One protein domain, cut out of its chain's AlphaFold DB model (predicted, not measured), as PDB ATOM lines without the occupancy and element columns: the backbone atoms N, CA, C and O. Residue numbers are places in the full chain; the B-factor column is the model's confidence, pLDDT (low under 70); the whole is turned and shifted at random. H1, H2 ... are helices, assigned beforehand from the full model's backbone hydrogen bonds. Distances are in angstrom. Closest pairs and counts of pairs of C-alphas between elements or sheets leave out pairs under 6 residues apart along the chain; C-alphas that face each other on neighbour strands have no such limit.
ATOM      1  N   TRP A  45     -23.107 -46.302 -15.992       95.94
ATOM      2  CA  TRP A  45     -22.253 -45.725 -17.023       95.94
ATOM      3  C   TRP A  45     -21.323 -44.645 -16.458       95.94
ATOM      4  O   TRP A  45     -20.131 -44.632 -16.777       95.94
ATOM      5  N   LEU A  46     -21.829 -43.759 -15.593       95.31
ATOM      6  CA  LEU A  46     -21.026 -42.699 -14.980       95.31
ATOM      7  C   LEU A  46     -19.935 -43.262 -14.062       95.31
ATOM      8  O   LEU A  46     -18.800 -42.778 -14.101       95.31
ATOM      9  N   VAL A  47     -20.233 -44.308 -13.287       95.25
ATOM     10  CA  VAL A  47     -19.240 -45.017 -12.460       95.25
ATOM     11  C   VAL A  47     -18.154 -45.650 -13.332       95.25
ATOM     12  O   VAL A  47     -16.960 -45.468 -13.068       95.25
ATOM     13  N   LEU A  48     -18.547 -46.344 -14.404       94.50
ATOM     14  CA  LEU A  48     -17.604 -46.947 -15.347       94.50
ATOM     15  C   LEU A  48     -16.725 -45.894 -16.026       94.50
ATOM     16  O   LEU A  48     -15.524 -46.119 -16.171       94.50
ATOM     17  N   ALA A  49     -17.290 -44.743 -16.397       91.50
ATOM     18  CA  ALA A  49     -16.564 -43.639 -17.017       91.50
ATOM     19  C   ALA A  49     -15.595 -42.942 -16.047       91.50
ATOM     20  O   ALA A  49     -14.525 -42.481 -16.459       91.50
ATOM     21  N   ALA A  50     -15.928 -42.891 -14.756       92.31
ATOM     22  CA  ALA A  50     -15.119 -42.204 -13.756       92.31
ATOM     23  C   ALA A  50     -13.750 -42.858 -13.530       92.31
ATOM     24  O   ALA A  50     -12.752 -42.166 -13.317       92.31
ATOM     25  N   LYS A  51     -13.679 -44.190 -13.625       88.19
ATOM     26  CA  LYS A  51     -12.453 -44.956 -13.376       88.19
ATOM     27  C   LYS A  51     -11.319 -44.672 -14.379       88.19
ATOM     28  O   LYS A  51     -10.205 -44.404 -13.927       88.19
ATOM     29  N   PRO A  52     -11.528 -44.724 -15.710       92.56
ATOM     30  CA  PRO A  52     -10.479 -44.422 -16.683       92.56
ATOM     31  C   PRO A  52     -10.258 -42.919 -16.900       92.56
ATOM     32  O   PRO A  52      -9.185 -42.536 -17.366       92.56
ATOM     33  N   ALA A  53     -11.236 -42.060 -16.585       91.75
ATOM     34  CA  ALA A  53     -11.186 -40.634 -16.910       91.75
ATOM     35  C   ALA A  53     -11.472 -39.703 -15.709       91.75
ATOM     36  O   ALA A  53     -12.297 -38.793 -15.826       91.75
ATOM     37  N   PRO A  54     -10.755 -39.833 -14.574       88.69
ATOM     38  CA  PRO A  54     -11.026 -39.028 -13.378       88.69
ATOM     39  C   PRO A  54     -10.887 -37.518 -13.632       88.69
ATOM     40  O   PRO A  54     -11.688 -36.726 -13.152       88.69
ATOM     41  N   HIS A  55      -9.942 -37.106 -14.482       90.38
ATOM     42  CA  HIS A  55      -9.759 -35.696 -14.845       90.38
ATOM     43  C   HIS A  55     -10.959 -35.113 -15.611       90.38
ATOM     44  O   HIS A  55     -11.274 -33.934 -15.457       90.38
ATOM     45  N   ALA A  56     -11.630 -35.920 -16.439       92.38
ATOM     46  CA  ALA A  56     -12.824 -35.478 -17.156       92.38
ATOM     47  C   ALA A  56     -13.998 -35.280 -16.184       92.38
ATOM     48  O   ALA A  56     -14.742 -34.306 -16.314       92.38
ATOM     49  N   ILE A  57     -14.111 -36.151 -15.174       91.44
ATOM     50  CA  ILE A  57     -15.075 -35.988 -14.081       91.44
ATOM     51  C   ILE A  57     -14.796 -34.692 -13.321       91.44
ATOM     52  O   ILE A  57     -15.704 -33.878 -13.172       91.44
ATOM     53  N   ASP A  58     -13.549 -34.435 -12.930       90.56
ATOM     54  CA  ASP A  58     -13.177 -33.215 -12.206       90.56
ATOM     55  C   ASP A  58     -13.528 -31.947 -12.998       90.56
ATOM     56  O   ASP A  58     -14.090 -30.991 -12.458       90.56
ATOM     57  N   GLN A  59     -13.268 -31.945 -14.309       91.88
ATOM     58  CA  GLN A  59     -13.652 -30.839 -15.185       91.88
ATOM     59  C   GLN A  59     -15.171 -30.647 -15.238       91.88
ATOM     60  O   GLN A  59     -15.646 -29.512 -15.131       91.88
ATOM     61  N   ALA A  60     -15.939 -31.730 -15.372       91.12
ATOM     62  CA  ALA A  60     -17.397 -31.667 -15.360       91.12
ATOM     63  C   ALA A  60     -17.931 -31.152 -14.011       91.12
ATOM     64  O   ALA A  60     -18.822 -30.298 -13.992       91.12
ATOM     65  N   LEU A  61     -17.348 -31.590 -12.890       87.69
ATOM     66  CA  LEU A  61     -17.684 -31.113 -11.545       87.69
ATOM     67  C   LEU A  61     -17.461 -29.605 -11.410       87.69
ATOM     68  O   LEU A  61     -18.365 -28.885 -10.985       87.69
ATOM     69  N   ILE A  62     -16.289 -29.111 -11.821       87.62
ATOM     70  CA  ILE A  62     -15.954 -27.681 -11.771       87.62
ATOM     71  C   ILE A  62     -16.926 -26.868 -12.634       87.62
ATOM     72  O   ILE A  62     -17.384 -25.800 -12.210       87.62
ATOM     73  N   GLN A  63     -17.283 -27.364 -13.822       90.00
ATOM     74  CA  GLN A  63     -18.253 -26.704 -14.699       90.00
ATOM     75  C   GLN A  63     -19.647 -26.641 -14.064       90.00
ATOM     76  O   GLN A  63     -20.252 -25.566 -14.033       90.00
ATOM     77  N   GLN A  64     -20.137 -27.752 -13.506       86.94
ATOM     78  CA  GLN A  64     -21.431 -27.803 -12.818       86.94
ATOM     79  C   GLN A  64     -21.456 -26.871 -11.604       86.94
ATOM     80  O   GLN A  64     -22.404 -26.100 -11.431       86.94
ATOM     81  N   TYR A  65     -20.391 -26.870 -10.805       84.00
ATOM     82  CA  TYR A  65     -20.263 -25.988  -9.650       84.00
ATOM     83  C   TYR A  65     -20.260 -24.511 -10.065       84.00
ATOM     84  O   TYR A  65     -21.057 -23.720  -9.559       84.00
ATOM     85  N   SER A  66     -19.449 -24.148 -11.062       87.19
ATOM     86  CA  SER A  66     -19.373 -22.783 -11.601       87.19
ATOM     87  C   SER A  66     -20.714 -22.302 -12.158       87.19
ATOM     88  O   SER A  66     -21.097 -21.145 -11.970       87.19
ATOM     89  N   TYR A  67     -21.445 -23.182 -12.841       88.50
ATOM     90  CA  TYR A  67     -22.775 -22.885 -13.359       88.50
ATOM     91  C   TYR A  67     -23.787 -22.651 -12.230       88.50
ATOM     92  O   TYR A  67     -24.538 -21.675 -12.268       88.50
ATOM     93  N   ARG A  68     -23.787 -23.503 -11.199       84.38
ATOM     94  CA  ARG A  68     -24.719 -23.401 -10.067       84.38
ATOM     95  C   ARG A  68     -24.419 -22.215  -9.156       84.38
ATOM     96  O   ARG A  68     -25.362 -21.549  -8.734       84.38
ATOM     97  N   LEU A  69     -23.148 -21.875  -8.937       83.81
ATOM     98  CA  LEU A  69     -22.751 -20.670  -8.201       83.81
ATOM     99  C   LEU A  69     -23.350 -19.395  -8.809       83.81
ATOM    100  O   LEU A  69     -23.859 -18.541  -8.083       83.81
ATOM    101  N   LYS A  70     -23.368 -19.288 -10.145       88.75
ATOM    102  CA  LYS A  70     -23.970 -18.140 -10.848       88.75
ATOM    103  C   LYS A  70     -25.470 -17.986 -10.580       88.75
ATOM    104  O   LYS A  70     -25.988 -16.883 -10.711       88.75
ATOM    105  N   GLN A  71     -26.165 -19.057 -10.194       86.94
ATOM    106  CA  GLN A  71     -27.601 -19.023  -9.905       86.94
ATOM    107  C   GLN A  71     -27.929 -18.507  -8.494       86.94
ATOM    108  O   GLN A  71     -29.110 -18.350  -8.193       86.94
ATOM    109  N   GLN A  72     -26.923 -18.253  -7.640       81.25
ATOM    110  CA  GLN A  72     -27.067 -17.751  -6.260       81.25
ATOM    111  C   GLN A  72     -28.074 -18.538  -5.401       81.25
ATOM    112  O   GLN A  72     -28.686 -18.003  -4.477       81.25
ATOM    113  N   LYS A  73     -28.255 -19.828  -5.698       82.94
ATOM    114  CA  LYS A  73     -29.102 -20.734  -4.923       82.94
ATOM    115  C   LYS A  73     -28.227 -21.762  -4.214       82.94
ATOM    116  O   LYS A  73     -27.272 -22.245  -4.827       82.94
ATOM    117  N   PRO A  74     -28.553 -22.130  -2.963       81.06
ATOM    118  CA  PRO A  74     -27.910 -23.258  -2.308       81.06
ATOM    119  C   PRO A  74     -28.022 -24.501  -3.193       81.06
ATOM    120  O   PRO A  74     -29.100 -24.811  -3.703       81.06
ATOM    121  N   PHE A  75     -26.908 -25.202  -3.381       85.88
ATOM    122  CA  PHE A  75     -26.842 -26.400  -4.206       85.88
ATOM    123  C   PHE A  75     -26.008 -27.467  -3.502       85.88
ATOM    124  O   PHE A  75     -24.959 -27.170  -2.934       85.88
ATOM    125  N   ASN A  76     -26.482 -28.710  -3.553       89.31
ATOM    126  CA  ASN A  76     -25.761 -29.875  -3.065       89.31
ATOM    127  C   ASN A  76     -25.692 -30.893  -4.204       89.31
ATOM    128  O   ASN A  76     -26.685 -31.550  -4.510       89.31
ATOM    129  N   LEU A  77     -24.514 -30.993  -4.822       88.19
ATOM    130  CA  LEU A  77     -24.291 -31.835  -5.992       88.19
ATOM    131  C   LEU A  77     -24.552 -33.312  -5.707       88.19
ATOM    132  O   LEU A  77     -25.256 -33.958  -6.473       88.19
ATOM    133  N   VAL A  78     -24.035 -33.816  -4.586       92.12
ATOM    134  CA  VAL A  78     -24.188 -35.219  -4.178       92.12
ATOM    135  C   VAL A  78     -25.667 -35.554  -3.994       92.12
ATOM    136  O   VAL A  78     -26.155 -36.534  -4.549       92.12
ATOM    137  N   LYS A  79     -26.420 -34.691  -3.300       93.81
ATOM    138  CA  LYS A  79     -27.870 -34.868  -3.147       93.81
ATOM    139  C   LYS A  79     -28.592 -34.854  -4.496       93.81
ATOM    140  O   LYS A  79     -29.439 -35.701  -4.730       93.81
ATOM    141  N   SER A  80     -28.261 -33.916  -5.384       91.88
ATOM    142  CA  SER A  80     -28.898 -33.846  -6.703       91.88
ATOM    143  C   SER A  80     -28.626 -35.075  -7.571       91.88
ATOM    144  O   SER A  80     -29.496 -35.442  -8.352       91.88
ATOM    145  N   LEU A  81     -27.459 -35.712  -7.435       93.81
ATOM    146  CA  LEU A  81     -27.149 -36.966  -8.124       93.81
ATOM    147  C   LEU A  81     -27.962 -38.136  -7.551       93.81
ATOM    148  O   LEU A  81     -28.555 -38.881  -8.324       93.81
ATOM    149  N   HIS A  82     -28.095 -38.235  -6.222       96.19
ATOM    150  CA  HIS A  82     -29.001 -39.211  -5.599       96.19
ATOM    151  C   HIS A  82     -30.452 -39.036  -6.046       96.19
ATOM    152  O   HIS A  82     -31.095 -40.006  -6.437       96.19
ATOM    153  N   ASP A  83     -30.960 -37.801  -6.016       95.06
ATOM    154  CA  ASP A  83     -32.335 -37.490  -6.422       95.06
ATOM    155  C   ASP A  83     -32.572 -37.806  -7.917       95.06
ATOM    156  O   ASP A  83     -33.709 -38.038  -8.326       95.06
ATOM    157  N   ALA A  84     -31.507 -37.846  -8.726       94.12
ATOM    158  CA  ALA A  84     -31.526 -38.242 -10.133       94.12
ATOM    159  C   ALA A  84     -31.321 -39.754 -10.361       94.12
ATOM    160  O   ALA A  84     -31.200 -40.176 -11.506       94.12
ATOM    161  N   GLY A  85     -31.256 -40.569  -9.304       95.62
ATOM    162  CA  GLY A  85     -31.047 -42.017  -9.402       95.62
ATOM    163  C   GLY A  85     -29.587 -42.449  -9.558       95.62
ATOM    164  O   GLY A  85     -29.325 -43.644  -9.618       95.62
ATOM    165  N   CYS A  86     -28.632 -41.514  -9.555       96.75
ATOM    166  CA  CYS A  86     -27.199 -41.791  -9.699       96.75
ATOM    167  C   CYS A  86     -26.516 -41.960  -8.332       96.75
ATOM    168  O   CYS A  86     -25.714 -41.116  -7.923       96.75
ATOM    169  N   SER A  87     -26.912 -42.974  -7.561       96.94
ATOM    170  CA  SER A  87     -26.510 -43.091  -6.153       96.94
ATOM    171  C   SER A  87     -25.075 -43.571  -5.957       96.94
ATOM    172  O   SER A  87     -24.388 -43.063  -5.069       96.94
ATOM    173  N   GLU A  88     -24.604 -44.521  -6.758       96.75
ATOM    174  CA  GLU A  88     -23.229 -45.009  -6.666       96.75
ATOM    175  C   GLU A  88     -22.249 -43.944  -7.166       96.75
ATOM    176  O   GLU A  88     -21.250 -43.633  -6.505       96.75
ATOM    177  N   PHE A  89     -22.582 -43.294  -8.280       96.06
ATOM    178  CA  PHE A  89     -21.800 -42.180  -8.782       96.06
ATOM    179  C   PHE A  89     -21.811 -40.993  -7.809       96.06
ATOM    180  O   PHE A  89     -20.778 -40.349  -7.626       96.06
ATOM    181  N   ALA A  90     -22.926 -40.716  -7.120       95.69
ATOM    182  CA  ALA A  90     -22.977 -39.679  -6.086       95.69
ATOM    183  C   ALA A  90     -21.948 -39.924  -4.971       95.69
ATOM    184  O   ALA A  90     -21.246 -38.991  -4.570       95.69
ATOM    185  N   GLU A  91     -21.806 -41.169  -4.516       95.50
ATOM    186  CA  GLU A  91     -20.799 -41.538  -3.520       95.50
ATOM    187  C   GLU A  91     -19.374 -41.405  -4.066       95.50
ATOM    188  O   GLU A  91     -18.493 -40.887  -3.370       95.50
ATOM    189  N   HIS A  92     -19.153 -41.773  -5.332       93.31
ATOM    190  CA  HIS A  92     -17.877 -41.528  -6.004       93.31
ATOM    191  C   HIS A  92     -17.520 -40.031  -6.016       93.31
ATOM    192  O   HIS A  92     -16.417 -39.648  -5.614       93.31
ATOM    193  N   ILE A  93     -18.466 -39.162  -6.390       92.38
ATOM    194  CA  ILE A  93     -18.274 -37.706  -6.382       92.38
ATOM    195  C   ILE A  93     -18.038 -37.175  -4.969       92.38
ATOM    196  O   ILE A  93     -17.183 -36.309  -4.775       92.38
ATOM    197  N   ARG A  94     -18.764 -37.681  -3.967       92.31
ATOM    198  CA  ARG A  94     -18.577 -37.280  -2.569       92.31
ATOM    199  C   ARG A  94     -17.138 -37.516  -2.117       92.31
ATOM    200  O   ARG A  94     -16.567 -36.630  -1.486       92.31
ATOM    201  N   MET A  95     -16.560 -38.674  -2.442       90.81
ATOM    202  CA  MET A  95     -15.155 -38.973  -2.147       90.81
ATOM    203  C   MET A  95     -14.219 -38.059  -2.939       90.81
ATOM    204  O   MET A  95     -13.327 -37.448  -2.357       90.81
ATOM    205  N   ARG A  96     -14.472 -37.877  -4.239       88.62
ATOM    206  CA  ARG A  96     -13.621 -37.054  -5.105       88.62
ATOM    207  C   ARG A  96     -13.561 -35.586  -4.672       88.62
ATOM    208  O   ARG A  96     -12.497 -34.976  -4.697       88.62
ATOM    209  N   LEU A  97     -14.679 -35.025  -4.208       86.00
ATOM    210  CA  LEU A  97     -14.729 -33.662  -3.671       86.00
ATOM    211  C   LEU A  97     -13.855 -33.483  -2.423       86.00
ATOM    212  O   LEU A  97     -13.354 -32.386  -2.214       86.00
ATOM    213  N   GLN A  98     -13.644 -34.526  -1.615       85.50
ATOM    214  CA  GLN A  98     -12.752 -34.459  -0.448       85.50
ATOM    215  C   GLN A  98     -11.268 -34.418  -0.838       85.50
ATOM    216  O   GLN A  98     -10.446 -33.999  -0.031       85.50
ATOM    217  N   GLU A  99     -10.924 -34.854  -2.050       83.62
ATOM    218  CA  GLU A  99      -9.546 -34.862  -2.555       83.62
ATOM    219  C   GLU A  99      -9.168 -33.559  -3.275       83.62
ATOM    220  O   GLU A  99      -7.986 -33.234  -3.371       83.62
ATOM    221  N   ILE A 100     -10.159 -32.834  -3.811       75.81
ATOM    222  CA  ILE A 100      -9.954 -31.631  -4.639       75.81
ATOM    223  C   ILE A 100     -10.221 -30.331  -3.861       75.81
ATOM    224  O   ILE A 100      -9.702 -29.283  -4.251       75.81
ATOM    225  N   ALA A 101     -11.052 -30.380  -2.811       56.72
ATOM    226  CA  ALA A 101     -11.420 -29.219  -1.996       56.72
ATOM    227  C   ALA A 101     -10.330 -28.780  -1.009       56.72
ATOM    228  O   ALA A 101      -9.603 -29.649  -0.481       56.72
TER     229      ALA A 101
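What this domain is: This is residues 45 to 101 of the 101 residues of an uncharacterized protein of Corynebacterium glutamicum (UniProt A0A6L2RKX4). Two helices, H3 and H4, fold back on each other as a helical hairpin, and short H1 packs side by side with the first part of H4. The long helix H2 crosses the direction of H1 and H3 nearly at a right angle and passes near H4 without touching it; beyond the others, its last two residues and the turn after it, residues 69 to 74, stick out. The printed part has 57 residues with four named helices in the order H1, H2, H3, H4 and no named strand, and its class is all helix. It is compact, with a radius of gyration of the C-alphas of 11.2 A, and the C-alphas span 33 by 22 by 18 A.

Where its parts are: Find C-alpha 45 at (-22.253, -45.725, -17.023); here H1 begins, residues 45 to 50, 8.6 A from first to last C-alpha. Go on to C-alpha 54 at (-11.026, -39.028, -13.378), where H2 begins; it holds residues 54 to 70 and measures 24.7 A. H3 follows with residues 77 to 83, 9.8 A long. H4 holds residues 87 to 100, measures 20.2 A and ends at C-alpha 100, at (-9.954, -31.631, -4.639).

How they stand to each other: Begin with H1, which touches H4 at a shallow tilt of 16 degrees, the same way; look for the closest C-alphas at Val 47 and Phe 89, 5.3 A apart. H4 touches H1 with residues 88 to 92 alone. H1 and H2 are close but not clearly touching, with the C-alphas of Ala 50 and Ile 57 closest at 6.2 A, and their lines are about perpendicular at 77 degrees. H2 and H3 are also close but not clearly touching; their closest C-alphas, of Tyr 65 and Leu 77, are 8.0 A apart, and their lines are about perpendicular at 87 degrees. H2 and H4 are near each other, with 10 pairs of C-alphas within 10 A and no pair within 8 A. Further on, H3 and H4 form a hairpin: they touch at a shallow tilt of 5 degrees, opposite ways, with the C-alphas of Val 78 and Ala 90 closest at 5.0 A. H1 and H3 are apart. In the backbones of H1, H2 and H3, every O i to N i+4 pair is within hydrogen-bond range; in H4 it is 8 of 10.

The domain as a whole: The two C-alphas farthest apart are those of Pro 52 and Gln 72, at 33.1 A. The printed part has no cut and ends at Ala 101, the chain's last residue. The links H1 to H2 and H3 to H4 are tight, H2 to H3 is short, and no link is long. The mean pLDDT of the printed part is 89.7, and residue 101 is the one printed residue under 70.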